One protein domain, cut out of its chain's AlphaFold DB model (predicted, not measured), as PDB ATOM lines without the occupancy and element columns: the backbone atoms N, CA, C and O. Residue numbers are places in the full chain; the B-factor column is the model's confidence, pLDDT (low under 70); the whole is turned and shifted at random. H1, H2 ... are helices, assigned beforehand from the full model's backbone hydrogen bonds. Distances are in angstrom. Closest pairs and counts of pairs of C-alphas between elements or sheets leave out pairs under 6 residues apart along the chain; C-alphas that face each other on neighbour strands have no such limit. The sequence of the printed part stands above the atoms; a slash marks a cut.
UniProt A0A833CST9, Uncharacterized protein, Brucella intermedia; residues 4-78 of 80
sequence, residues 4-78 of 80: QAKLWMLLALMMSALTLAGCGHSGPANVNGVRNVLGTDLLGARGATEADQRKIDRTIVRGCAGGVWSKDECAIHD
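AT A GLANCE: This is residues 4 to 78 of the 80 residues of an uncharacterized protein of Brucella intermedia (UniProt A0A833CST9). The long helix H1 sticks out, with residues 4 to 24, as an arm from a small body of three shorter helices and loops. In the body, H4 packs on residues 60 to 64 of H3, and H2 is near H3. The 75 printed residues hold H1, H2, H3 and H4 in that order and no named strand: all helix. The whole is extended, with a radius of gyration of the C-alphas of 18.4 A, and spans 61 by 26 by 19 A.

HOW THE PARTS SIT: H1, residues 4 to 25, touches no helix. H3, residues 50 to 65, touches H4, residues 71 to 74, closest at the C-alphas of Cys 64 and Cys 74, 6.0 A. H2, residues 31 to 38, is near H3, the closest C-alphas 8.4 A apart. Every O i to N i+4 pair is within hydrogen-bond range in H2 and H3, 16 of 18 in H1; H4 is too short for one.

IN THESE COORDINATES: H1 runs 32.4 A from C-alpha 4 at (-3.721, -87.100, 123.042); H3 runs 22.0 A. H4 ends at C-alpha 74, (29.744, -57.902, 148.580).

THE WHOLE: The printed part has no cut. The link H2 to H3 is long. Residues 22 to 25 and 78 are under pLDDT 70.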
ATOM      1  N   GLN A   4      -3.477 -88.441 122.510       81.25
ATOM      2  CA  GLN A   4      -3.721 -87.100 123.042       81.25
ATOM      3  C   GLN A   4      -3.532 -87.040 124.569       81.25
ATOM      4  O   GLN A   4      -2.803 -86.197 125.072       81.25
ATOM      5  N   ALA A   5      -4.107 -87.985 125.321       85.50
ATOM      6  CA  ALA A   5      -4.028 -87.991 126.783       85.50
ATOM      7  C   ALA A   5      -2.592 -88.188 127.309       85.50
ATOM      8  O   ALA A   5      -2.239 -87.623 128.340       85.50
ATOM      9  N   LYS A   6      -1.748 -88.946 126.589       85.06
ATOM     10  CA  LYS A   6      -0.323 -89.099 126.938       85.06
ATOM     11  C   LYS A   6       0.450 -87.794 126.735       85.06
ATOM     12  O   LYS A   6       1.268 -87.447 127.580       85.06
ATOM     13  N   LEU A   7       0.166 -87.066 125.653       89.38
ATOM     14  CA  LEU A   7       0.803 -85.780 125.364       89.38
ATOM     15  C   LEU A   7       0.457 -84.721 126.422       89.38
ATOM     16  O   LEU A   7       1.354 -84.064 126.941       89.38
ATOM     17  N   TRP A   8      -0.821 -84.614 126.804       93.88
ATOM     18  CA  TRP A   8      -1.264 -83.685 127.853       93.88
ATOM     19  C   TRP A   8      -0.630 -83.987 129.214       93.88
ATOM     20  O   TRP A   8      -0.191 -83.071 129.909       93.88
ATOM     21  N   MET A   9      -0.533 -85.267 129.581       93.25
ATOM     22  CA  MET A   9       0.079 -85.679 130.844       93.25
ATOM     23  C   MET A   9       1.578 -85.349 130.892       93.25
ATOM     24  O   MET A   9       2.056 -84.830 131.897       93.25
ATOM     25  N   LEU A  10       2.310 -85.592 129.797       93.19
ATOM     26  CA  LEU A  10       3.731 -85.243 129.688       93.19
ATOM     27  C   LEU A  10       3.956 -83.729 129.767       93.19
ATOM     28  O   LEU A  10       4.857 -83.285 130.475       93.19
ATOM     29  N   LEU A  11       3.121 -82.936 129.091       94.31
ATOM     30  CA  LEU A  11       3.213 -81.477 129.125       94.31
ATOM     31  C   LEU A  11       3.004 -80.935 130.548       94.31
ATOM     32  O   LEU A  11       3.790 -80.115 131.017       94.31
ATOM     33  N   ALA A  12       1.987 -81.433 131.257       94.12
ATOM     34  CA  ALA A  12       1.714 -81.039 132.638       94.12
ATOM     35  C   ALA A  12       2.881 -81.382 133.581       94.12
ATOM     36  O   ALA A  12       3.260 -80.562 134.423       94.12
ATOM     37  N   LEU A  13       3.489 -82.562 133.413       93.75
ATOM     38  CA  LEU A  13       4.657 -82.977 134.195       93.75
ATOM     39  C   LEU A  13       5.868 -82.073 133.943       93.75
ATOM     40  O   LEU A  13       6.495 -81.611 134.894       93.75
ATOM     41  N   MET A  14       6.169 -81.785 132.674       92.56
ATOM     42  CA  MET A  14       7.311 -80.947 132.301       92.56
ATOM     43  C   MET A  14       7.159 -79.517 132.825       92.56
ATOM     44  O   MET A  14       8.099 -78.978 133.406       92.56
ATOM     45  N   MET A  15       5.969 -78.923 132.694       90.62
ATOM     46  CA  MET A  15       5.694 -77.588 133.234       90.62
ATOM     47  C   MET A  15       5.867 -77.540 134.756       90.62
ATOM     48  O   MET A  15       6.480 -76.609 135.267       90.62
ATOM     49  N   SER A  16       5.390 -78.563 135.471       83.31
ATOM     50  CA  SER A  16       5.523 -78.652 136.933       83.31
ATOM     51  C   SER A  16       6.982 -78.806 137.380       83.31
ATOM     52  O   SER A  16       7.399 -78.226 138.380       83.31
ATOM     53  N   ALA A  17       7.781 -79.572 136.634       83.88
ATOM     54  CA  ALA A  17       9.206 -79.725 136.916       83.88
ATOM     55  C   ALA A  17       9.977 -78.412 136.683       83.88
ATOM     56  O   ALA A  17      10.823 -78.037 137.494       83.88
ATOM     57  N   LEU A  18       9.657 -77.691 135.603       82.50
ATOM     58  CA  LEU A  18      10.281 -76.409 135.261       82.50
ATOM     59  C   LEU A  18       9.953 -75.310 136.281       82.50
ATOM     60  O   LEU A  18      10.845 -74.556 136.670       82.50
ATOM     61  N   THR A  19       8.706 -75.230 136.757       81.81
ATOM     62  CA  THR A  19       8.325 -74.254 137.793       81.81
ATOM     63  C   THR A  19       9.022 -74.538 139.121       81.81
ATOM     64  O   THR A  19       9.525 -73.609 139.752       81.81
ATOM     65  N   LEU A  20       9.134 -75.811 139.519       76.06
ATOM     66  CA  LEU A  20       9.830 -76.199 140.748       76.06
ATOM     67  C   LEU A  20      11.333 -75.885 140.690       76.06
ATOM     68  O   LEU A  20      11.894 -75.392 141.669       76.06
ATOM     69  N   ALA A  21      11.975 -76.116 139.540       73.31
ATOM     70  CA  ALA A  21      13.380 -75.766 139.331       73.31
ATOM     71  C   ALA A  21      13.622 -74.248 139.432       73.31
ATOM     72  O   ALA A  21      14.636 -73.817 139.982       73.31
ATOM     73  N   GLY A  22      12.667 -73.434 138.968       69.06
ATOM     74  CA  GLY A  22      12.723 -71.977 139.071       69.06
ATOM     75  C   GLY A  22      12.799 -71.481 140.518       69.06
ATOM     76  O   GLY A  22      13.645 -70.642 140.825       69.06
ATOM     77  N   CYS A  23      11.994 -72.032 141.430       69.94
ATOM     78  CA  CYS A  23      11.889 -71.552 142.815       69.94
ATOM     79  C   CYS A  23      13.180 -71.680 143.644       69.94
ATOM     80  O   CYS A  23      13.332 -70.980 144.642       69.94
ATOM     81  N   GLY A  24      14.102 -72.568 143.258       65.88
ATOM     82  CA  GLY A  24      15.381 -72.758 143.955       65.88
ATOM     83  C   GLY A  24      16.572 -72.029 143.327       65.88
ATOM     84  O   GLY A  24      17.625 -71.957 143.956       65.88
ATOM     85  N   HIS A  25      16.431 -71.530 142.095       69.62
ATOM     86  CA  HIS A  25      17.526 -70.926 141.319       69.62
ATOM     87  C   HIS A  25      17.307 -69.453 140.977       69.62
ATOM     88  O   HIS A  25      18.269 -68.745 140.684       69.62
ATOM     89  N   SER A  26      16.059 -68.987 140.966       75.00
ATOM     90  CA  SER A  26      15.767 -67.590 140.658       75.00
ATOM     91  C   SER A  26      16.028 -66.694 141.869       75.00
ATOM     92  O   SER A  26      15.758 -67.056 143.015       75.00
ATOM     93  N   GLY A  27      16.599 -65.516 141.604       80.12
ATOM     94  CA  GLY A  27      16.756 -64.472 142.610       80.12
ATOM     95  C   GLY A  27      15.404 -63.907 143.073       80.12
ATOM     96  O   GLY A  27      14.358 -64.239 142.509       80.12
ATOM     97  N   PRO A  28      15.399 -63.027 144.089       85.94
ATOM     98  CA  PRO A  28      14.176 -62.400 144.574       85.94
ATOM     99  C   PRO A  28      13.443 -61.642 143.460       85.94
ATOM    100  O   PRO A  28      14.059 -60.886 142.712       85.94
ATOM    101  N   ALA A  29      12.113 -61.757 143.407       89.69
ATOM    102  CA  ALA A  29      11.300 -61.023 142.431       89.69
ATOM    103  C   ALA A  29      11.391 -59.491 142.602       89.69
ATOM    104  O   ALA A  29      11.245 -58.747 141.638       89.69
ATOM    105  N   ASN A  30      11.645 -59.017 143.829       94.06
ATOM    106  CA  ASN A  30      11.862 -57.607 144.139       94.06
ATOM    107  C   ASN A  30      13.138 -57.430 144.971       94.06
ATOM    108  O   ASN A  30      13.103 -57.366 146.201       94.06
ATOM    109  N   VAL A  31      14.266 -57.337 144.274       94.94
ATOM    110  CA  VAL A  31      15.592 -57.119 144.864       94.94
ATOM    111  C   VAL A  31      15.639 -55.838 145.708       94.94
ATOM    112  O   VAL A  31      16.110 -55.871 146.844       94.94
ATOM    113  N   ASN A  32      15.085 -54.730 145.205       96.12
ATOM    114  CA  ASN A  32      15.075 -53.444 145.916       96.12
ATOM    115  C   ASN A  32      14.269 -53.509 147.219       96.12
ATOM    116  O   ASN A  32      14.689 -52.972 148.239       96.12
ATOM    117  N   GLY A  33      13.127 -54.201 147.206       97.06
ATOM    118  CA  GLY A  33      12.314 -54.418 148.401       97.06
ATOM    119  C   GLY A  33      13.065 -55.208 149.471       97.06
ATOM    120  O   GLY A  33      13.078 -54.805 150.631       97.06
ATOM    121  N   VAL A  34      13.751 -56.286 149.076       95.00
ATOM    122  CA  VAL A  34      14.597 -57.063 149.997       95.00
ATOM    123  C   VAL A  34      15.729 -56.203 150.555       95.00
ATOM    124  O   VAL A  34      15.954 -56.208 151.764       95.00
ATOM    125  N   ARG A  35      16.404 -55.421 149.703       95.69
ATOM    126  CA  ARG A  35      17.475 -54.512 150.126       95.69
ATOM    127  C   ARG A  35      16.988 -53.500 151.162       95.69
ATOM    128  O   ARG A  35      17.665 -53.295 152.159       95.69
ATOM    129  N   ASN A  36      15.811 -52.912 150.963       97.12
ATOM    130  CA  ASN A  36      15.252 -51.935 151.899       97.12
ATOM    131  C   ASN A  36      14.927 -52.542 153.273       97.12
ATOM    132  O   ASN A  36      15.045 -51.849 154.277       97.12
ATOM    133  N   VAL A  37      14.528 -53.819 153.329       95.50
ATOM    134  CA  VAL A  37      14.247 -54.521 154.595       95.50
ATOM    135  C   VAL A  37      15.533 -54.917 155.317       95.50
ATOM    136  O   VAL A  37      15.608 -54.803 156.536       95.50
ATOM    137  N   LEU A  38      16.532 -55.413 154.581       93.50
ATOM    138  CA  LEU A  38      17.780 -55.895 155.177       93.50
ATOM    139  C   LEU A  38      18.774 -54.773 155.495       93.50
ATOM    140  O   LEU A  38      19.570 -54.916 156.420       93.50
ATOM    141  N   GLY A  39      18.764 -53.687 154.722       94.94
ATOM    142  CA  GLY A  39      19.756 -52.623 154.815       94.94
ATOM    143  C   GLY A  39      21.176 -53.093 154.475       94.94
ATOM    144  O   GLY A  39      21.383 -53.991 153.651       94.94
ATOM    145  N   THR A  40      22.164 -52.451 155.098       93.69
ATOM    146  CA  THR A  40      23.600 -52.681 154.847       93.69
ATOM    147  C   THR A  40      24.417 -52.933 156.112       93.69
ATOM    148  O   THR A  40      25.610 -53.187 156.011       93.69
ATOM    149  N   ASP A  41      23.799 -52.922 157.294       92.19
ATOM    150  CA  ASP A  41      24.510 -52.924 158.582       92.19
ATOM    151  C   ASP A  41      25.318 -54.205 158.841       92.19
ATOM    152  O   ASP A  41      26.286 -54.200 159.597       92.19
ATOM    153  N   LEU A  42      24.932 -55.317 158.206       92.00
ATOM    154  CA  LEU A  42      25.639 -56.593 158.319       92.00
ATOM    155  C   LEU A  42      26.799 -56.745 157.321       92.00
ATOM    156  O   LEU A  42      27.574 -57.697 157.443       92.00
ATOM    157  N   LEU A  43      26.947 -55.847 156.341       91.56
ATOM    158  CA  LEU A  43      28.069 -55.889 155.402       91.56
ATOM    159  C   LEU A  43      29.371 -55.563 156.142       91.56
ATOM    160  O   LEU A  43      29.540 -54.473 156.678       91.56
ATOM    161  N   GLY A  44      30.296 -56.524 156.182       89.44
ATOM    162  CA  GLY A  44      31.559 -56.387 156.918       89.44
ATOM    163  C   GLY A  44      31.431 -56.517 158.439       89.44
ATOM    164  O   GLY A  44      32.436 -56.414 159.140       89.44
ATOM    165  N   ALA A  45      30.229 -56.774 158.965       92.44
ATOM    166  CA  ALA A  45      30.040 -56.998 160.389       92.44
ATOM    167  C   ALA A  45      30.771 -58.269 160.852       92.44
ATOM    168  O   ALA A  45      30.816 -59.289 160.150       92.44
ATOM    169  N   ARG A  46      31.311 -58.215 162.074       92.50
ATOM    170  CA  ARG A  46      31.933 -59.365 162.732       92.50
ATOM    171  C   ARG A  46      31.024 -59.912 163.823       92.50
ATOM    172  O   ARG A  46      30.552 -59.171 164.683       92.50
ATOM    173  N   GLY A  47      30.767 -61.213 163.763       93.69
ATOM    174  CA  GLY A  47      30.016 -61.916 164.795       93.69
ATOM    175  C   GLY A  47      30.804 -61.981 166.102       93.69
ATOM    176  O   GLY A  47      32.030 -62.057 166.088       93.69
ATOM    177  N   ALA A  48      30.099 -61.998 167.234       96.94
ATOM    178  CA  ALA A  48      30.725 -62.163 168.549       96.94
ATOM    179  C   ALA A  48      31.398 -63.539 168.709       96.94
ATOM    180  O   ALA A  48      32.363 -63.690 169.454       96.94
ATOM    181  N   THR A  49      30.887 -64.544 167.995       97.25
ATOM    182  CA  THR A  49      31.437 -65.897 167.937       97.25
ATOM    183  C   THR A  49      31.584 -66.354 166.489       97.25
ATOM    184  O   THR A  49      30.941 -65.822 165.582       97.25
ATOM    185  N   GLU A  50      32.348 -67.423 166.257       96.25
ATOM    186  CA  GLU A  50      32.396 -68.064 164.936       96.25
ATOM    187  C   GLU A  50      31.021 -68.552 164.465       96.25
ATOM    188  O   GLU A  50      30.719 -68.553 163.271       96.25
ATOM    189  N   ALA A  51      30.167 -68.992 165.394       97.69
ATOM    190  CA  ALA A  51      28.820 -69.432 165.064       97.69
ATOM    191  C   ALA A  51      27.963 -68.267 164.555       97.69
ATOM    192  O   ALA A  51      27.171 -68.457 163.627       97.69
ATOM    193  N   ASP A  52      28.150 -67.076 165.121       96.81
ATOM    194  CA  ASP A  52      27.480 -65.859 164.671       96.81
ATOM    195  C   ASP A  52      28.057 -65.372 163.346       96.81
ATOM    196  O   ASP A  52      27.283 -65.076 162.435       96.81
ATOM    197  N   GLN A  53      29.383 -65.415 163.176       95.00
ATOM    198  CA  GLN A  53      30.023 -65.090 161.900       95.00
ATOM    199  C   GLN A  53      29.468 -65.970 160.778       95.00
ATOM    200  O   GLN A  53      28.980 -65.456 159.778       95.00
ATOM    201  N   ARG A  54      29.381 -67.290 160.983       94.69
ATOM    202  CA  ARG A  54      28.792 -68.208 159.992       94.69
ATOM    203  C   ARG A  54      27.337 -67.877 159.649       94.69
ATOM    204  O   ARG A  54      26.894 -68.178 158.541       94.69
ATOM    205  N   LYS A  55      26.550 -67.338 160.588       95.38
ATOM    206  CA  LYS A  55      25.171 -66.904 160.307       95.38
ATOM    207  C   LYS A  55      25.166 -65.629 159.464       95.38
ATOM    208  O   LYS A  55      24.427 -65.590 158.485       95.38
ATOM    209  N   ILE A  56      25.996 -64.645 159.815       94.06
ATOM    210  CA  ILE A  56      26.164 -63.395 159.060       94.06
ATOM    211  C   ILE A  56      26.609 -63.711 157.629       94.06
ATOM    212  O   ILE A  56      25.912 -63.349 156.684       94.06
ATOM    213  N   ASP A  57      27.680 -64.491 157.469       92.12
ATOM    214  CA  ASP A  57      28.257 -64.860 156.173       92.12
ATOM    215  C   ASP A  57      27.221 -65.515 155.253       92.12
ATOM    216  O   ASP A  57      27.076 -65.140 154.091       92.12
ATOM    217  N   ARG A  58      26.435 -66.469 155.777       92.88
ATOM    218  CA  ARG A  58      25.387 -67.136 154.988       92.88
ATOM    219  C   ARG A  58      24.283 -66.184 154.545       92.88
ATOM    220  O   ARG A  58      23.737 -66.377 153.461       92.88
ATOM    221  N   THR A  59      23.916 -65.206 155.369       92.12
ATOM    222  CA  THR A  59      22.920 -64.197 154.992       92.12
ATOM    223  C   THR A  59      23.471 -63.290 153.897       92.12
ATOM    224  O   THR A  59      22.814 -63.117 152.869       92.12
ATOM    225  N   ILE A  60      24.696 -62.784 154.073       93.25
ATOM    226  CA  ILE A  60      25.342 -61.898 153.100       93.25
ATOM    227  C   ILE A  60      25.545 -62.608 151.757       93.25
ATOM    228  O   ILE A  60      25.101 -62.101 150.728       93.25
ATOM    229  N   VAL A  61      26.108 -63.822 151.746       91.75
ATOM    230  CA  VAL A  61      26.404 -64.531 150.490       91.75
ATOM    231  C   VAL A  61      25.138 -64.834 149.679       91.75
ATOM    232  O   VAL A  61      25.154 -64.759 148.453       91.75
ATOM    233  N   ARG A  62      24.009 -65.121 150.347       90.88
ATOM    234  CA  ARG A  62      22.716 -65.363 149.684       90.88
ATOM    235  C   ARG A  62      22.145 -64.092 149.068       90.88
ATOM    236  O   ARG A  62      21.659 -64.143 147.942       90.88
ATOM    237  N   GLY A  63      22.214 -62.963 149.773       92.50
ATOM    238  CA  GLY A  63      21.785 -61.685 149.206       92.50
ATOM    239  C   GLY A  63      22.684 -61.239 148.050       92.50
ATOM    240  O   GLY A  63      22.168 -60.800 147.028       92.50
ATOM    241  N   CYS A  64      23.999 -61.452 148.147       92.88
ATOM    242  CA  CYS A  64      24.948 -61.205 147.057       92.88
ATOM    243  C   CYS A  64      24.651 -62.061 145.820       92.88
ATOM    244  O   CYS A  64      24.559 -61.533 144.714       92.88
ATOM    245  N   ALA A  65      24.418 -63.366 146.000       90.44
ATOM    246  CA  ALA A  65      24.012 -64.254 144.909       90.44
ATOM    247  C   ALA A  65      22.663 -63.838 144.289       90.44
ATOM    248  O   ALA A  65      22.472 -63.961 143.082       90.44
ATOM    249  N   GLY A  66      21.744 -63.313 145.105       91.19
ATOM    250  CA  GLY A  66      20.450 -62.781 144.673       91.19
ATOM    251  C   GLY A  66      20.478 -61.346 144.135       91.19
ATOM    252  O   GLY A  66      19.415 -60.814 143.825       91.19
ATOM    253  N   GLY A  67      21.648 -60.699 144.050       92.88
ATOM    254  CA  GLY A  67      21.796 -59.328 143.545       92.88
ATOM    255  C   GLY A  67      21.285 -58.219 144.474       92.88
ATOM    256  O   GLY A  67      21.117 -57.092 144.024       92.88
ATOM    257  N   VAL A  68      21.034 -58.513 145.755       95.56
ATOM    258  CA  VAL A  68      20.548 -57.546 146.766       95.56
ATOM    259  C   VAL A  68      21.564 -56.430 147.027       95.56
ATOM    260  O   VAL A  68      21.191 -55.271 147.238       95.56
ATOM    261  N   TRP A  69      22.852 -56.766 146.973       95.38
ATOM    262  CA  TRP A  69      23.957 -55.820 147.098       95.38
ATOM    263  C   TRP A  69      24.842 -55.847 145.851       95.38
ATOM    264  O   TRP A  69      24.896 -56.840 145.123       95.38
ATOM    265  N   SER A  70      25.513 -54.729 145.592       94.75
ATOM    266  CA  SER A  70      26.470 -54.586 144.496       94.75
ATOM    267  C   SER A  70      27.721 -55.439 144.726       94.75
ATOM    268  O   SER A  70      28.014 -55.868 145.842       94.75
ATOM    269  N   LYS A  71      28.507 -55.663 143.665       92.94
ATOM    270  CA  LYS A  71      29.772 -56.411 143.765       92.94
ATOM    271  C   LYS A  71      30.742 -55.781 144.769       92.94
ATOM    272  O   LYS A  71      31.366 -56.512 145.530       92.94
ATOM    273  N   ASP A  72      30.821 -54.453 144.799       93.50
ATOM    274  CA  ASP A  72      31.725 -53.727 145.695       93.50
ATOM    275  C   ASP A  72      31.302 -53.862 147.161       93.50
ATOM    276  O   ASP A  72      32.144 -54.060 148.035       93.50
ATOM    277  N   GLU A  73      29.993 -53.824 147.423       94.50
ATOM    278  CA  GLU A  73      29.425 -54.086 148.748       94.50
ATOM    279  C   GLU A  73      29.676 -55.527 149.196       94.50
ATOM    280  O   GLU A  73      30.092 -55.765 150.329       94.50
ATOM    281  N   CYS A  74      29.487 -56.494 148.297       93.38
ATOM    282  CA  CYS A  74      29.744 -57.902 148.580       93.38
ATOM    283  C   CYS A  74      31.224 -58.179 148.870       93.38
ATOM    284  O   CYS A  74      31.531 -58.971 149.756       93.38
ATOM    285  N   ALA A  75      32.143 -57.477 148.204       91.12
ATOM    286  CA  ALA A  75      33.578 -57.616 148.439       91.12
ATOM    287  C   ALA A  75      34.022 -57.150 149.838       91.12
ATOM    288  O   ALA A  75      35.131 -57.470 150.260       91.12
ATOM    289  N   ILE A  76      33.193 -56.398 150.577       88.31
ATOM    290  CA  ILE A  76      33.488 -56.009 151.968       88.31
ATOM    291  C   ILE A  76      33.569 -57.250 152.868       88.31
ATOM    292  O   ILE A  76      34.347 -57.264 153.818       88.31
ATOM    293  N   HIS A  77      32.815 -58.304 152.550       71.88
ATOM    294  CA  HIS A  77      32.805 -59.551 153.313       71.88
ATOM    295  C   HIS A  77      34.165 -60.273 153.318       71.88
ATOM    296  O   HIS A  77      34.578 -60.795 154.354       71.88
ATOM    297  N   ASP A  78      34.893 -60.218 152.200       68.88
ATOM    298  CA  ASP A  78      36.197 -60.876 152.025       68.88
ATOM    299  C   ASP A  78      37.371 -60.073 152.607       68.88
ATOM    300  O   ASP A  78      38.499 -60.573 152.703       68.88
TER     301      ASP A  78